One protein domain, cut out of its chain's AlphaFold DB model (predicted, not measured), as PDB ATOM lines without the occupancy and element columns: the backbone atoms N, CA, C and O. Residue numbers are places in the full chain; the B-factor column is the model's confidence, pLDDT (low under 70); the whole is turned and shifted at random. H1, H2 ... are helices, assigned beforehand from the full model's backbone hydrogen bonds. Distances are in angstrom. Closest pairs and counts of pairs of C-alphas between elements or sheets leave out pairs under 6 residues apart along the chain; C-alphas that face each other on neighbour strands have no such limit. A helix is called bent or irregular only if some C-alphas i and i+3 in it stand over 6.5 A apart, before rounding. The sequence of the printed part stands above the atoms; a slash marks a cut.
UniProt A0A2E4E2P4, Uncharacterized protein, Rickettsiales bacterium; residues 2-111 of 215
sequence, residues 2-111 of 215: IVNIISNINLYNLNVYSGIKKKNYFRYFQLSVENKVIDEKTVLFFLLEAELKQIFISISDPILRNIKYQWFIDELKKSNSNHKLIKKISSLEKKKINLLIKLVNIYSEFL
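Overview. This is residues 2 to 111 of the 215 residues of an uncharacterized protein of Rickettsiales bacterium (UniProt A0A2E4E2P4). The longest helix, H4, runs through the middle of an elongated helical body, with the H2 and H3 hairpin at its first end, where H2 packs on it, and the side-by-side pair H5 and H7 at its other end. H6 packs on residues 41 to 48 of H4 and on residues 75 to 76 of H5, while the short H1 lies at the far end beyond H2 and H3 and touches no helix. The printed part has 110 residues with seven named helices, H1 to H7 in chain order, and no named strand; its class is all helix. It is only just compact, close to loose, with a radius of gyration of the C-alphas of 15.3 A and spans of 50 by 30 by 20 A.

Along the chain. H4 covers residues 40 to 58 and is 26.3 A long, from C-alpha 40 at (-22.772, 37.317, -12.552) to C-alpha 58 at (-39.119, 32.812, 7.587). H5 is residues 62 to 77, 22.9 A, and H7 is residues 94 to 108, 22.0 A, ending with C-alpha 108 at (-45.987, 31.459, -4.161). H6 is residues 84 to 92. H2 is residues 11 to 23, 19.6 A, H3 residues 25 to 33, and H1 residues 2 to 6, beginning with C-alpha 2 at (-5.061, 20.935, -6.402). H2 and H7 are irregular: C-alphas 12 and 15 are 8.9 A apart, and C-alphas 95 and 98 are 7.6 A apart.

Arrangement. H4 is the hub, touching H2, H5, H6 and H7. H4, H5 and H7 form a bundle, up and down, each running against the one before it. H5 and H7 touch at a shallow tilt of 4 degrees, opposite ways, with the C-alphas of Ile 73 and Ile 101 closest at 5.7 A. H4 and H5, a helical hairpin, touch through residues 52 to 56 and 65 to 69 alone, closest at the C-alphas of Ile 55 and Arg 65, 6.3 A. H4 and H7 only just touch, with 3 pairs of C-alphas within 8 A, closest at Leu 52 and Tyr 107, 6.7 A. H6 touches H4 closest at the C-alphas of Leu 44 and Ile 89, 6.6 A. H2 touches H4 at a shallow tilt of 16 degrees, the same way, closest at the C-alphas of Ile 20 and Leu 47, 6.3 A. H2 and H3 form a helical hairpin, closest at the C-alphas of Lys 21 and Tyr 28, 5.2 A. H1 is close to H3 but not clearly touching, and apart from H2. Every O i to N i+4 pair is within hydrogen-bond range in H3, H4, H5 and H6; in H2 it is 7 of 9, in H7 9 of 11, and in H1 0 of 1, with 0 of 2 O i to N i+3 pairs.

Size, cuts and confidence. The two C-alphas farthest apart, those of Val 3 and Ile 63, are 50.1 A apart. The printed part has no cut, and no link is long. The mean pLDDT of the printed part is 81.2; residues 2 to 17 and 35 to 38 are under 70.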
ATOM      1  N   ILE A   2      -4.382  20.130  -7.455       33.03
ATOM      2  CA  ILE A   2      -5.061  20.935  -6.402       33.03
ATOM      3  C   ILE A   2      -4.889  22.458  -6.577       33.03
ATOM      4  O   ILE A   2      -5.799  23.224  -6.278       33.03
ATOM      5  N   VAL A   3      -3.757  22.905  -7.124       28.80
ATOM      6  CA  VAL A   3      -3.465  24.337  -7.321       28.80
ATOM      7  C   VAL A   3      -4.229  24.939  -8.515       28.80
ATOM      8  O   VAL A   3      -4.480  26.138  -8.524       28.80
ATOM      9  N   ASN A   4      -4.711  24.114  -9.457       32.03
ATOM     10  CA  ASN A   4      -5.350  24.596 -10.693       32.03
ATOM     11  C   ASN A   4      -6.886  24.691 -10.643       32.03
ATOM     12  O   ASN A   4      -7.477  25.309 -11.521       32.03
ATOM     13  N   ILE A   5      -7.551  24.109  -9.637       40.66
ATOM     14  CA  ILE A   5      -9.017  24.237  -9.478       40.66
ATOM     15  C   ILE A   5      -9.374  25.586  -8.828       40.66
ATOM     16  O   ILE A   5     -10.445  26.137  -9.049       40.66
ATOM     17  N   ILE A   6      -8.451  26.163  -8.054       39.75
ATOM     18  CA  ILE A   6      -8.654  27.442  -7.358       39.75
ATOM     19  C   ILE A   6      -8.153  28.633  -8.201       39.75
ATOM     20  O   ILE A   6      -8.600  29.759  -7.997       39.75
ATOM     21  N   SER A   7      -7.276  28.404  -9.187       34.88
ATOM     22  CA  SER A   7      -6.590  29.468  -9.936       34.88
ATOM     23  C   SER A   7      -7.398  30.113 -11.071       34.88
ATOM     24  O   SER A   7      -6.949  31.117 -11.609       34.88
ATOM     25  N   ASN A   8      -8.574  29.584 -11.427       38.09
ATOM     26  CA  ASN A   8      -9.392  30.093 -12.544       38.09
ATOM     27  C   ASN A   8     -10.658  30.854 -12.113       38.09
ATOM     28  O   ASN A   8     -11.531  31.135 -12.937       38.09
ATOM     29  N   ILE A   9     -10.768  31.242 -10.838       42.50
ATOM     30  CA  ILE A   9     -11.819  32.174 -10.418       42.50
ATOM     31  C   ILE A   9     -11.425  33.562 -10.927       42.50
ATOM     32  O   ILE A   9     -10.609  34.246 -10.315       42.50
ATOM     33  N   ASN A  10     -12.008  33.975 -12.053       39.69
ATOM     34  CA  ASN A  10     -11.885  35.331 -12.578       39.69
ATOM     35  C   ASN A  10     -12.294  36.328 -11.472       39.69
ATOM     36  O   ASN A  10     -13.464  36.427 -11.098       39.69
ATOM     37  N   LEU A  11     -11.309  37.033 -10.905       40.31
ATOM     38  CA  LEU A  11     -11.394  37.800  -9.648       40.31
ATOM     39  C   LEU A  11     -12.308  39.038  -9.702       40.31
ATOM     40  O   LEU A  11     -12.456  39.748  -8.707       40.31
ATOM     41  N   TYR A  12     -12.972  39.292 -10.827       37.66
ATOM     42  CA  TYR A  12     -13.728  40.519 -11.073       37.66
ATOM     43  C   TYR A  12     -15.078  40.617 -10.330       37.66
ATOM     44  O   TYR A  12     -15.720  41.658 -10.405       37.66
ATOM     45  N   ASN A  13     -15.507  39.600  -9.565       49.38
ATOM     46  CA  ASN A  13     -16.834  39.598  -8.914       49.38
ATOM     47  C   ASN A  13     -16.889  39.082  -7.454       49.38
ATOM     48  O   ASN A  13     -17.918  38.578  -6.984       49.38
ATOM     49  N   LEU A  14     -15.808  39.267  -6.684       50.06
ATOM     50  CA  LEU A  14     -15.644  38.789  -5.292       50.06
ATOM     51  C   LEU A  14     -16.812  39.124  -4.332       50.06
ATOM     52  O   LEU A  14     -17.154  38.322  -3.455       50.06
ATOM     53  N   ASN A  15     -17.479  40.274  -4.492       57.72
ATOM     54  CA  ASN A  15     -18.565  40.698  -3.594       57.72
ATOM     55  C   ASN A  15     -19.882  39.932  -3.804       57.72
ATOM     56  O   ASN A  15     -20.588  39.641  -2.840       57.72
ATOM     57  N   VAL A  16     -20.221  39.576  -5.045       58.78
ATOM     58  CA  VAL A  16     -21.449  38.817  -5.348       58.78
ATOM     59  C   VAL A  16     -21.228  37.327  -5.051       58.78
ATOM     60  O   VAL A  16     -22.080  36.666  -4.452       58.78
ATOM     61  N   TYR A  17     -20.018  36.839  -5.328       67.62
ATOM     62  CA  TYR A  17     -19.565  35.483  -5.013       67.62
ATOM     63  C   TYR A  17     -19.491  35.176  -3.514       67.62
ATOM     64  O   TYR A  17     -19.928  34.117  -3.055       67.62
ATOM     65  N   SER A  18     -18.965  36.104  -2.712       70.69
ATOM     66  CA  SER A  18     -18.977  35.941  -1.255       70.69
ATOM     67  C   SER A  18     -20.410  35.912  -0.702       70.69
ATOM     68  O   SER A  18     -20.682  35.192   0.263       70.69
ATOM     69  N   GLY A  19     -21.343  36.615  -1.354       75.69
ATOM     70  CA  GLY A  19     -22.773  36.579  -1.056       75.69
ATOM     71  C   GLY A  19     -23.388  35.188  -1.229       75.69
ATOM     72  O   GLY A  19     -24.019  34.684  -0.293       75.69
ATOM     73  N   ILE A  20     -23.168  34.533  -2.378       82.19
ATOM     74  CA  ILE A  20     -23.716  33.187  -2.617       82.19
ATOM     75  C   ILE A  20     -23.064  32.139  -1.714       82.19
ATOM     76  O   ILE A  20     -23.775  31.323  -1.138       82.19
ATOM     77  N   LYS A  21     -21.749  32.212  -1.463       83.62
ATOM     78  CA  LYS A  21     -21.065  31.304  -0.524       83.62
ATOM     79  C   LYS A  21     -21.677  31.354   0.882       83.62
ATOM     80  O   LYS A  21     -21.808  30.315   1.533       83.62
ATOM     81  N   LYS A  22     -22.062  32.551   1.344       81.56
ATOM     82  CA  LYS A  22     -22.703  32.764   2.652       81.56
ATOM     83  C   LYS A  22     -24.160  32.286   2.670       81.56
ATOM     84  O   LYS A  22     -24.528  31.530   3.565       81.56
ATOM     85  N   LYS A  23     -24.980  32.689   1.690       82.88
ATOM     86  CA  LYS A  23     -26.423  32.365   1.653       82.88
ATOM     87  C   LYS A  23     -26.703  30.915   1.214       82.88
ATOM     88  O   LYS A  23     -27.606  30.253   1.732       82.88
ATOM     89  N   ASN A  24     -25.911  30.392   0.282       84.69
ATOM     90  CA  ASN A  24     -26.119  29.105  -0.373       84.69
ATOM     91  C   ASN A  24     -24.792  28.395  -0.719       84.69
ATOM     92  O   ASN A  24     -24.369  28.320  -1.872       84.69
ATOM     93  N   TYR A  25     -24.149  27.831   0.308       85.25
ATOM     94  CA  TYR A  25     -22.870  27.120   0.173       85.25
ATOM     95  C   TYR A  25     -22.892  25.975  -0.856       85.25
ATOM     96  O   TYR A  25     -21.918  25.811  -1.581       85.25
ATOM     97  N   PHE A  26     -23.979  25.202  -0.942       86.25
ATOM     98  CA  PHE A  26     -24.054  24.063  -1.865       86.25
ATOM     99  C   PHE A  26     -24.099  24.507  -3.327       86.25
ATOM    100  O   PHE A  26     -23.352  23.960  -4.130       86.25
ATOM    101  N   ARG A  27     -24.878  25.546  -3.667       86.00
ATOM    102  CA  ARG A  27     -24.843  26.137  -5.019       86.00
ATOM    103  C   ARG A  27     -23.495  26.754  -5.344       86.00
ATOM    104  O   ARG A  27     -22.993  26.569  -6.442       86.00
ATOM    105  N   TYR A  28     -22.894  27.457  -4.384       86.12
ATOM    106  CA  TYR A  28     -21.538  27.977  -4.549       86.12
ATOM    107  C   TYR A  28     -20.545  26.856  -4.879       86.12
ATOM    108  O   TYR A  28     -19.729  27.001  -5.786       86.12
ATOM    109  N   PHE A  29     -20.628  25.734  -4.162       85.56
ATOM    110  CA  PHE A  29     -19.763  24.587  -4.398       85.56
ATOM    111  C   PHE A  29     -20.035  23.928  -5.757       85.56
ATOM    112  O   PHE A  29     -19.083  23.706  -6.495       85.56
ATOM    113  N   GLN A  30     -21.305  23.704  -6.122       83.00
ATOM    114  CA  GLN A  30     -21.713  23.188  -7.438       83.00
ATOM    115  C   GLN A  30     -21.110  24.025  -8.572       83.00
ATOM    116  O   GLN A  30     -20.419  23.493  -9.433       83.00
ATOM    117  N   LEU A  31     -21.270  25.349  -8.498       81.62
ATOM    118  CA  LEU A  31     -20.699  26.273  -9.473       81.62
ATOM    119  C   LEU A  31     -19.166  26.227  -9.515       81.62
ATOM    120  O   LEU A  31     -18.581  26.329 -10.587       81.62
ATOM    121  N   SER A  32     -18.511  26.080  -8.360       79.88
ATOM    122  CA  SER A  32     -17.044  26.040  -8.281       79.88
ATOM    123  C   SER A  32     -16.462  24.750  -8.868       79.88
ATOM    124  O   SER A  32     -15.360  24.764  -9.402       79.88
ATOM    125  N   VAL A  33     -17.185  23.634  -8.746       78.38
ATOM    126  CA  VAL A  33     -16.765  22.316  -9.241       78.38
ATOM    127  C   VAL A  33     -16.986  22.177 -10.739       78.38
ATOM    128  O   VAL A  33     -16.145  21.604 -11.423       78.38
ATOM    129  N   GLU A  34     -18.103  22.690 -11.257       73.44
ATOM    130  CA  GLU A  34     -18.459  22.514 -12.668       73.44
ATOM    131  C   GLU A  34     -17.515  23.259 -13.629       73.44
ATOM    132  O   GLU A  34     -17.654  23.099 -14.836       73.44
ATOM    133  N   ASN A  35     -16.533  24.028 -13.127       59.06
ATOM    134  CA  ASN A  35     -15.487  24.719 -13.903       59.06
ATOM    135  C   ASN A  35     -16.017  25.604 -15.050       59.06
ATOM    136  O   ASN A  35     -15.258  26.070 -15.899       59.06
ATOM    137  N   LYS A  36     -17.324  25.872 -15.066       61.78
ATOM    138  CA  LYS A  36     -17.961  26.830 -15.960       61.78
ATOM    139  C   LYS A  36     -17.627  28.211 -15.421       61.78
ATOM    140  O   LYS A  36     -17.678  28.432 -14.214       61.78
ATOM    141  N   VAL A  37     -17.244  29.134 -16.301       63.22
ATOM    142  CA  VAL A  37     -16.983  30.537 -15.944       63.22
ATOM    143  C   VAL A  37     -18.234  31.081 -15.273       63.22
ATOM    144  O   VAL A  37     -19.166  31.441 -15.983       63.22
ATOM    145  N   ILE A  38     -18.282  31.095 -13.937       67.75
ATOM    146  CA  ILE A  38     -19.501  31.447 -13.210       67.75
ATOM    147  C   ILE A  38     -19.765  32.941 -13.433       67.75
ATOM    148  O   ILE A  38     -19.057  33.828 -12.940       67.75
ATOM    149  N   ASP A  39     -20.762  33.216 -14.266       78.62
ATOM    150  CA  ASP A  39     -21.115  34.573 -14.641       78.62
ATOM    151  C   ASP A  39     -21.975  35.233 -13.553       78.62
ATOM    152  O   ASP A  39     -22.575  34.586 -12.688       78.62
ATOM    153  N   GLU A  40     -22.012  36.567 -13.556       83.56
ATOM    154  CA  GLU A  40     -22.772  37.317 -12.552       83.56
ATOM    155  C   GLU A  40     -24.268  36.972 -12.597       83.56
ATOM    156  O   GLU A  40     -24.926  36.948 -11.558       83.56
ATOM    157  N   LYS A  41     -24.795  36.650 -13.781       85.38
ATOM    158  CA  LYS A  41     -26.214  36.357 -14.021       85.38
ATOM    159  C   LYS A  41     -26.645  35.099 -13.273       85.38
ATOM    160  O   LYS A  41     -27.625  35.126 -12.532       85.38
ATOM    161  N   THR A  42     -25.849  34.039 -13.366       85.94
ATOM    162  CA  THR A  42     -26.054  32.776 -12.657       85.94
ATOM    163  C   THR A  42     -26.030  32.977 -11.151       85.94
ATOM    164  O   THR A  42     -26.892  32.468 -10.429       85.94
ATOM    165  N   VAL A  43     -25.082  33.776 -10.653       86.25
ATOM    166  CA  VAL A  43     -25.018  34.059  -9.216       86.25
ATOM    167  C   VAL A  43     -26.239  34.859  -8.758       86.25
ATOM    168  O   VAL A  43     -26.821  34.536  -7.722       86.25
ATOM    169  N   LEU A  44     -26.663  35.872  -9.518       88.62
ATOM    170  CA  LEU A  44     -27.860  36.655  -9.204       88.62
ATOM    171  C   LEU A  44     -29.128  35.792  -9.215       88.62
ATOM    172  O   LEU A  44     -29.963  35.943  -8.322       88.62
ATOM    173  N   PHE A  45     -29.242  34.853 -10.154       90.88
ATOM    174  CA  PHE A  45     -30.350  33.904 -10.209       90.88
ATOM    175  C   PHE A  45     -30.417  33.028  -8.948       90.88
ATOM    176  O   PHE A  45     -31.473  32.924  -8.323       90.88
ATOM    177  N   PHE A  46     -29.296  32.461  -8.491       90.62
ATOM    178  CA  PHE A  46     -29.295  31.673  -7.250       90.62
ATOM    179  C   PHE A  46     -29.447  32.509  -5.979       90.62
ATOM    180  O   PHE A  46     -29.926  32.005  -4.960       90.62
ATOM    181  N   LEU A  47     -29.065  33.786  -6.007       90.88
ATOM    182  CA  LEU A  47     -29.394  34.711  -4.924       90.88
ATOM    183  C   LEU A  47     -30.902  34.974  -4.865       90.88
ATOM    184  O   LEU A  47     -31.448  35.003  -3.763       90.88
ATOM    185  N   LEU A  48     -31.571  35.094  -6.017       93.25
ATOM    186  CA  LEU A  48     -33.029  35.204  -6.084       93.25
ATOM    187  C   LEU A  48     -33.692  33.920  -5.579       93.25
ATOM    188  O   LEU A  48     -34.542  33.993  -4.700       93.25
ATOM    189  N   GLU A  49     -33.249  32.747  -6.045       92.50
ATOM    190  CA  GLU A  49     -33.703  31.442  -5.536       92.50
ATOM    191  C   GLU A  49     -33.613  31.381  -4.000       92.50
ATOM    192  O   GLU A  49     -34.553  30.958  -3.327       92.50
ATOM    193  N   ALA A  50     -32.484  31.821  -3.435       91.25
ATOM    194  CA  ALA A  50     -32.278  31.829  -1.994       91.25
ATOM    195  C   ALA A  50     -33.237  32.784  -1.264       91.25
ATOM    196  O   ALA A  50     -33.728  32.431  -0.194       91.25
ATOM    197  N   GLU A  51     -33.517  33.966  -1.821       92.56
ATOM    198  CA  GLU A  51     -34.467  34.920  -1.235       92.56
ATOM    199  C   GLU A  51     -35.912  34.414  -1.308       92.56
ATOM    200  O   GLU A  51     -36.619  34.493  -0.305       92.56
ATOM    201  N   LEU A  52     -36.324  33.794  -2.418       94.00
ATOM    202  CA  LEU A  52     -37.655  33.190  -2.549       94.00
ATOM    203  C   LEU A  52     -37.863  32.049  -1.547       94.00
ATOM    204  O   LEU A  52     -38.860  32.024  -0.829       94.00
ATOM    205  N   LYS A  53     -36.877  31.158  -1.402       91.25
ATOM    206  CA  LYS A  53     -36.910  30.115  -0.364       91.25
ATOM    207  C   LYS A  53     -36.964  30.712   1.041       91.25
ATOM    208  O   LYS A  53     -37.674  30.192   1.898       91.25
ATOM    209  N   GLN A  54     -36.230  31.798   1.287       90.81
ATOM    210  CA  GLN A  54     -36.203  32.448   2.594       90.81
ATOM    211  C   GLN A  54     -37.560  33.053   2.968       90.81
ATOM    212  O   GLN A  54     -37.933  32.960   4.136       90.81
ATOM    213  N   ILE A  55     -38.304  33.626   2.013       91.69
ATOM    214  CA  ILE A  55     -39.683  34.099   2.240       91.69
ATOM    215  C   ILE A  55     -40.524  32.957   2.803       91.69
ATOM    216  O   ILE A  55     -41.112  33.105   3.870       91.69
ATOM    217  N   PHE A  56     -40.499  31.800   2.135       90.25
ATOM    218  CA  PHE A  56     -41.230  30.624   2.592       90.25
ATOM    219  C   PHE A  56     -40.820  30.172   3.999       90.25
ATOM    220  O   PHE A  56     -41.663  29.897   4.843       90.25
ATOM    221  N   ILE A  57     -39.513  30.110   4.263       87.00
ATOM    222  CA  ILE A  57     -38.972  29.564   5.517       87.00
ATOM    223  C   ILE A  57     -39.198  30.503   6.710       87.00
ATOM    224  O   ILE A  57     -39.396  30.030   7.827       87.00
ATOM    225  N   SER A  58     -39.110  31.819   6.500       88.06
ATOM    226  CA  SER A  58     -39.119  32.812   7.587       88.06
ATOM    227  C   SER A  58     -40.486  33.385   7.930       88.06
ATOM    228  O   SER A  58     -40.638  33.946   9.011       88.06
ATOM    229  N   ILE A  59     -41.463  33.265   7.033       90.50
ATOM    230  CA  ILE A  59     -42.795  33.830   7.224       90.50
ATOM    231  C   ILE A  59     -43.776  32.667   7.347       90.50
ATOM    232  O   ILE A  59     -44.060  31.969   6.374       90.50
ATOM    233  N   SER A  60     -44.281  32.448   8.560       87.00
ATOM    234  CA  SER A  60     -45.242  31.379   8.847       87.00
ATOM    235  C   SER A  60     -46.636  31.669   8.299       87.00
ATOM    236  O   SER A  60     -47.360  30.739   7.977       87.00
ATOM    237  N   ASP A  61     -47.017  32.945   8.206       89.12
ATOM    238  CA  ASP A  61     -48.325  33.365   7.706       89.12
ATOM    239  C   ASP A  61     -48.374  33.293   6.160       89.12
ATOM    240  O   ASP A  61     -47.619  34.013   5.489       89.12
ATOM    241  N   PRO A  62     -49.267  32.471   5.569       89.62
ATOM    242  CA  PRO A  62     -49.402  32.343   4.119       89.62
ATOM    243  C   PRO A  62     -49.785  33.646   3.405       89.62
ATOM    244  O   PRO A  62     -49.311  33.903   2.298       89.62
ATOM    245  N   ILE A  63     -50.613  34.487   4.028       92.56
ATOM    246  CA  ILE A  63     -51.051  35.763   3.454       92.56
ATOM    247  C   ILE A  63     -49.857  36.713   3.371       92.56
ATOM    248  O   ILE A  63     -49.599  37.291   2.313       92.56
ATOM    249  N   LEU A  64     -49.072  36.825   4.448       94.44
ATOM    250  CA  LEU A  64     -47.867  37.662   4.452       94.44
ATOM    251  C   LEU A  64     -46.816  37.169   3.449       94.44
ATOM    252  O   LEU A  64     -46.158  37.989   2.801       94.44
ATOM    253  N   ARG A  65     -46.677  35.848   3.267       93.81
ATOM    254  CA  ARG A  65     -45.830  35.285   2.202       93.81
ATOM    255  C   ARG A  65     -46.295  35.721   0.822       93.81
ATOM    256  O   ARG A  65     -45.478  36.213   0.046       93.81
ATOM    257  N   ASN A  66     -47.587  35.588   0.537       94.38
ATOM    258  CA  ASN A  66     -48.161  35.969  -0.752       94.38
ATOM    259  C   ASN A  66     -47.974  37.459  -1.040       94.38
ATOM    260  O   ASN A  66     -47.558  37.817  -2.140       94.38
ATOM    261  N   ILE A  67     -48.159  38.324  -0.038       96.12
ATOM    262  CA  ILE A  67     -47.849  39.757  -0.154       96.12
ATOM    263  C   ILE A  67     -46.370  39.961  -0.505       96.12
ATOM    264  O   ILE A  67     -46.039  40.768  -1.376       96.12
ATOM    265  N   LYS A  68     -45.456  39.224   0.141       96.06
ATOM    266  CA  LYS A  68     -44.020  39.370  -0.115       96.06
ATOM    267  C   LYS A  68     -43.617  38.888  -1.510       96.06
ATOM    268  O   LYS A  68     -42.793  39.545  -2.146       96.06
ATOM    269  N   TYR A  69     -44.200  37.795  -1.999       97.12
ATOM    270  CA  TYR A  69     -44.004  37.336  -3.377       97.12
ATOM    271  C   TYR A  69     -44.582  38.319  -4.394       97.12
ATOM    272  O   TYR A  69     -43.895  38.668  -5.354       97.12
ATOM    273  N   GLN A  70     -45.787  38.842  -4.149       96.44
ATOM    274  CA  GLN A  70     -46.392  39.859  -5.006       96.44
ATOM    275  C   GLN A  70     -45.513  41.110  -5.092       96.44
ATOM    276  O   GLN A  70     -45.245  41.610  -6.181       96.44
ATOM    277  N   TRP A  71     -44.959  41.556  -3.963       96.19
ATOM    278  CA  TRP A  71     -44.012  42.665  -3.949       96.19
ATOM    279  C   TRP A  71     -42.765  42.396  -4.812       96.19
ATOM    280  O   TRP A  71     -42.309  43.292  -5.518       96.19
ATOM    281  N   PHE A  72     -42.230  41.168  -4.823       95.69
ATOM    282  CA  PHE A  72     -41.127  40.787  -5.721       95.69
ATOM    283  C   PHE A  72     -41.515  40.882  -7.203       95.69
ATOM    284  O   PHE A  72     -40.722  41.364  -8.015       95.69
ATOM    285  N   ILE A  73     -42.729  40.449  -7.555       95.81
ATOM    286  CA  ILE A  73     -43.268  40.560  -8.919       95.81
ATOM    287  C   ILE A  73     -43.371  42.030  -9.327       95.81
ATOM    288  O   ILE A  73     -42.959  42.396 -10.429       95.81
ATOM    289  N   ASP A  74     -43.886  42.878  -8.440       95.19
ATOM    290  CA  ASP A  74     -44.041  44.305  -8.706       95.19
ATOM    291  C   ASP A  74     -42.680  44.989  -8.874       95.19
ATOM    292  O   ASP A  74     -42.499  45.790  -9.789       95.19
ATOM    293  N   GLU A  75     -41.687  44.639  -8.051       94.81
ATOM    294  CA  GLU A  75     -40.315  45.133  -8.196       94.81
ATOM    295  C   GLU A  75     -39.669  44.697  -9.519       94.81
ATOM    296  O   GLU A  75     -38.987  45.505 -10.150       94.81
ATOM    297  N   LEU A  76     -39.905  43.462  -9.976       93.25
ATOM    298  CA  LEU A  76     -39.393  42.955 -11.259       93.25
ATOM    299  C   LEU A  76     -39.990  43.687 -12.469       93.25
ATOM    300  O   LEU A  76     -39.318  43.819 -13.493       93.25
ATOM    301  N   LYS A  77     -41.230  44.177 -12.359       91.00
ATOM    302  CA  LYS A  77     -41.917  44.933 -13.421       91.00
ATOM    303  C   LYS A  77     -41.482  46.399 -13.502       91.00
ATOM    304  O   LYS A  77     -41.697  47.040 -14.530       91.00
ATOM    305  N   LYS A  78     -40.893  46.954 -12.438       89.81
ATOM    306  CA  LYS A  78     -40.476  48.362 -12.397       89.81
ATOM    307  C   LYS A  78     -39.238  48.606 -13.255       89.81
ATOM    308  O   LYS A  78     -38.288  47.828 -13.257       89.81
ATOM    309  N   SER A  79     -39.203  49.770 -13.901       79.19
ATOM    310  CA  SER A  79     -38.008  50.276 -14.590       79.19
ATOM    311  C   SER A  79     -36.879  50.644 -13.617       79.19
ATOM    312  O   SER A  79     -35.706  50.503 -13.958       79.19
ATOM    313  N   ASN A  80     -37.223  51.075 -12.396       84.44
ATOM    314  CA  ASN A  80     -36.283  51.379 -11.319       84.44
ATOM    315  C   ASN A  80     -36.752  50.723 -10.011       84.44
ATOM    316  O   ASN A  80     -37.643  51.229  -9.330       84.44
ATOM    317  N   SER A  81     -36.171  49.568  -9.690       88.25
ATOM    318  CA  SER A  81     -36.481  48.809  -8.475       88.25
ATOM    319  C   SER A  81     -35.748  49.378  -7.254       88.25
ATOM    320  O   SER A  81     -34.565  49.728  -7.324       88.25
ATOM    321  N   ASN A  82     -36.443  49.407  -6.115       87.88
ATOM    322  CA  ASN A  82     -35.870  49.743  -4.811       87.88
ATOM    323  C   ASN A  82     -35.152  48.539  -4.182       87.88
ATOM    324  O   ASN A  82     -34.301  48.693  -3.304       87.88
ATOM    325  N   HIS A  83     -35.455  47.325  -4.644       90.50
ATOM    326  CA  HIS A  83     -34.787  46.115  -4.200       90.50
ATOM    327  C   HIS A  83     -33.425  45.946  -4.887       90.50
ATOM    328  O   HIS A  83     -33.335  45.712  -6.088       90.50
ATOM    329  N   LYS A  84     -32.331  45.955  -4.111       88.94
ATOM    330  CA  LYS A  84     -30.950  45.887  -4.636       88.94
ATOM    331  C   LYS A  84     -30.695  44.707  -5.587       88.94
ATOM    332  O   LYS A  84     -30.098  44.904  -6.643       88.94
ATOM    333  N   LEU A  85     -31.118  43.494  -5.214       89.12
ATOM    334  CA  LEU A  85     -30.993  42.306  -6.069       89.12
ATOM    335  C   LEU A  85     -31.783  42.444  -7.378       89.12
ATOM    336  O   LEU A  85     -31.204  42.285  -8.448       89.12
ATOM    337  N   ILE A  86     -33.072  42.787  -7.296       90.81
ATOM    338  CA  ILE A  86     -33.927  42.952  -8.475       90.81
ATOM    339  C   ILE A  86     -33.407  44.055  -9.389       90.81
ATOM    340  O   ILE A  86     -33.288  43.833 -10.584       90.81
ATOM    341  N   LYS A  87     -32.978  45.196  -8.843       90.38
ATOM    342  CA  LYS A  87     -32.349  46.266  -9.624       90.38
ATOM    343  C   LYS A  87     -31.168  45.758 -10.457       90.38
ATOM    344  O   LYS A  87     -31.064  46.095 -11.635       90.38
ATOM    345  N   LYS A  88     -30.297  44.927  -9.869       89.81
ATOM    346  CA  LYS A  88     -29.182  44.303 -10.598       89.81
ATOM    347  C   LYS A  88     -29.678  43.353 -11.685       89.81
ATOM    348  O   LYS A  88     -29.262  43.482 -12.833       89.81
ATOM    349  N   ILE A  89     -30.593  42.450 -11.344       89.12
ATOM    350  CA  ILE A  89     -31.179  41.499 -12.293       89.12
ATOM    351  C   ILE A  89     -31.836  42.232 -13.469       89.12
ATOM    352  O   ILE A  89     -31.491  41.970 -14.615       89.12
ATOM    353  N   SER A  90     -32.702  43.211 -13.211       86.25
ATOM    354  CA  SER A  90     -33.394  43.980 -14.247       86.25
ATOM    355  C   SER A  90     -32.446  44.776 -15.140       86.25
ATOM    356  O   SER A  90     -32.779  45.035 -16.292       86.25
ATOM    357  N   SER A  91     -31.256  45.147 -14.660       85.44
ATOM    358  CA  SER A  91     -30.245  45.785 -15.510       85.44
ATOM    359  C   SER A  91     -29.555  44.807 -16.470       85.44
ATOM    360  O   SER A  91     -29.289  45.179 -17.611       85.44
ATOM    361  N   LEU A  92     -29.323  43.559 -16.045       81.75
ATOM    362  CA  LEU A  92     -28.558  42.554 -16.797       81.75
ATOM    363  C   LEU A  92     -29.432  41.595 -17.623       81.75
ATOM    364  O   LEU A  92     -28.966  41.046 -18.618       81.75
ATOM    365  N   GLU A  93     -30.696  41.411 -17.233       82.19
ATOM    366  CA  GLU A  93     -31.571  40.322 -17.691       82.19
ATOM    367  C   GLU A  93     -32.967  40.801 -18.120       82.19
ATOM    368  O   GLU A  93     -33.966  40.100 -17.950       82.19
ATOM    369  N   LYS A  94     -33.061  41.993 -18.732       82.88
ATOM    370  CA  LYS A  94     -34.346  42.578 -19.180       82.88
ATOM    371  C   LYS A  94     -35.221  41.606 -19.979       82.88
ATOM    372  O   LYS A  94     -36.431  41.570 -19.783       82.88
ATOM    373  N   LYS A  95     -34.616  40.798 -20.859       86.88
ATOM    374  CA  LYS A  95     -35.335  39.839 -21.720       86.88
ATOM    375  C   LYS A  95     -35.885  38.622 -20.961       86.88
ATOM    376  O   LYS A  95     -36.813  37.989 -21.448       86.88
ATOM    377  N   LYS A  96     -35.338  38.297 -19.785       89.94
ATOM    378  CA  LYS A  96     -35.710  37.115 -18.990       89.94
ATOM    379  C   LYS A  96     -36.603  37.472 -17.784       89.94
ATOM    380  O   LYS A  96     -36.975  36.581 -17.028       89.94
ATOM    381  N   ILE A  97     -37.026  38.735 -17.619       91.12
ATOM    382  CA  ILE A  97     -37.902  39.176 -16.508       91.12
ATOM    383  C   ILE A  97     -39.178  38.334 -16.393       91.12
ATOM    384  O   ILE A  97     -39.538  37.916 -15.295       91.12
ATOM    385  N   ASN A  98     -39.827  38.016 -17.516       93.38
ATOM    386  CA  ASN A  98     -41.040  37.196 -17.504       93.38
ATOM    387  C   ASN A  98     -40.791  35.786 -16.943       93.38
ATOM    388  O   ASN A  98     -41.663  35.241 -16.269       93.38
ATOM    389  N   LEU A  99     -39.605  35.207 -17.161       94.00
ATOM    390  CA  LEU A  99     -39.236  33.914 -16.575       94.00
ATOM    391  C   LEU A  99     -39.019  34.007 -15.072       94.00
ATOM    392  O   LEU A  99     -39.420  33.114 -14.333       94.00
ATOM    393  N   LEU A 100     -38.434  35.107 -14.610       94.69
ATOM    394  CA  LEU A 100     -38.244  35.342 -13.184       94.69
ATOM    395  C   LEU A 100     -39.577  35.578 -12.472       94.69
ATOM    396  O   LEU A 100     -39.771  35.068 -11.377       94.69
ATOM    397  N   ILE A 101     -40.526  36.271 -13.106       95.88
ATOM    398  CA  ILE A 101     -41.893  36.397 -12.582       95.88
ATOM    399  C   ILE A 101     -42.565  35.020 -12.499       95.88
ATOM    400  O   ILE A 101     -43.135  34.692 -11.461       95.88
ATOM    401  N   LYS A 102     -42.451  34.183 -13.543       96.50
ATOM    402  CA  LYS A 102     -42.945  32.795 -13.498       96.50
ATOM    403  C   LYS A 102     -42.315  32.011 -12.344       96.50
ATOM    404  O   LYS A 102     -43.030  31.307 -11.640       96.50
ATOM    405  N   LEU A 103     -41.009  32.170 -12.110       96.00
ATOM    406  CA  LEU A 103     -40.329  31.549 -10.975       96.00
ATOM    407  C   LEU A 103     -40.953  31.984  -9.643       96.00
ATOM    408  O   LEU A 103     -41.275  31.130  -8.823       96.00
ATOM    409  N   VAL A 104     -41.148  33.290  -9.437       96.62
ATOM    410  CA  VAL A 104     -41.760  33.833  -8.212       96.62
ATOM    411  C   VAL A 104     -43.170  33.271  -8.010       96.62
ATOM    412  O   VAL A 104     -43.489  32.845  -6.902       96.62
ATOM    413  N   ASN A 105     -43.975  33.192  -9.075       96.12
ATOM    414  CA  ASN A 105     -45.312  32.597  -9.021       96.12
ATOM    415  C   ASN A 105     -45.264  31.136  -8.558       96.12
ATOM    416  O   ASN A 105     -45.975  30.783  -7.622       96.12
ATOM    417  N   ILE A 106     -44.365  30.315  -9.113       94.62
ATOM    418  CA  ILE A 106     -44.226  28.909  -8.695       94.62
ATOM    419  C   ILE A 106     -43.880  28.801  -7.197       94.62
ATOM    420  O   ILE A 106     -44.407  27.936  -6.502       94.62
ATOM    421  N   TYR A 107     -43.028  29.686  -6.665       92.56
ATOM    422  CA  TYR A 107     -42.717  29.707  -5.226       92.56
ATOM    423  C   TYR A 107     -43.889  30.177  -4.351       92.56
ATOM    424  O   TYR A 107     -43.973  29.774  -3.189       92.56
ATOM    425  N   SER A 108     -44.789  31.008  -4.883       92.00
ATOM    426  CA  SER A 108     -45.987  31.459  -4.161       92.00
ATOM    427  C   SER A 108     -47.028  30.355  -3.960       92.00
ATOM    428  O   SER A 108     -47.808  30.414  -3.019       92.00
ATOM    429  N   GLU A 109     -46.984  29.305  -4.783       90.44
ATOM    430  CA  GLU A 109     -47.883  28.148  -4.696       90.44
ATOM    431  C   GLU A 109     -47.476  27.139  -3.606       90.44
ATOM    432  O   GLU A 109     -48.149  26.128  -3.405       90.44
ATOM    433  N   PHE A 110     -46.363  27.370  -2.899       85.12
ATOM    434  CA  PHE A 110     -45.882  26.442  -1.879       85.12
ATOM    435  C   PHE A 110     -46.828  26.411  -0.670       85.12
ATOM    436  O   PHE A 110     -47.211  27.447  -0.125       85.12
ATOM    437  N   LEU A 111     -47.143  25.201  -0.210       77.50
ATOM    438  CA  LEU A 111     -48.003  24.952   0.948       77.50
ATOM    439  C   LEU A 111     -47.167  24.576   2.181       77.50
ATOM    440  O   LEU A 111     -46.088  24.003   2.052       77.50
TER     441      LEU A 111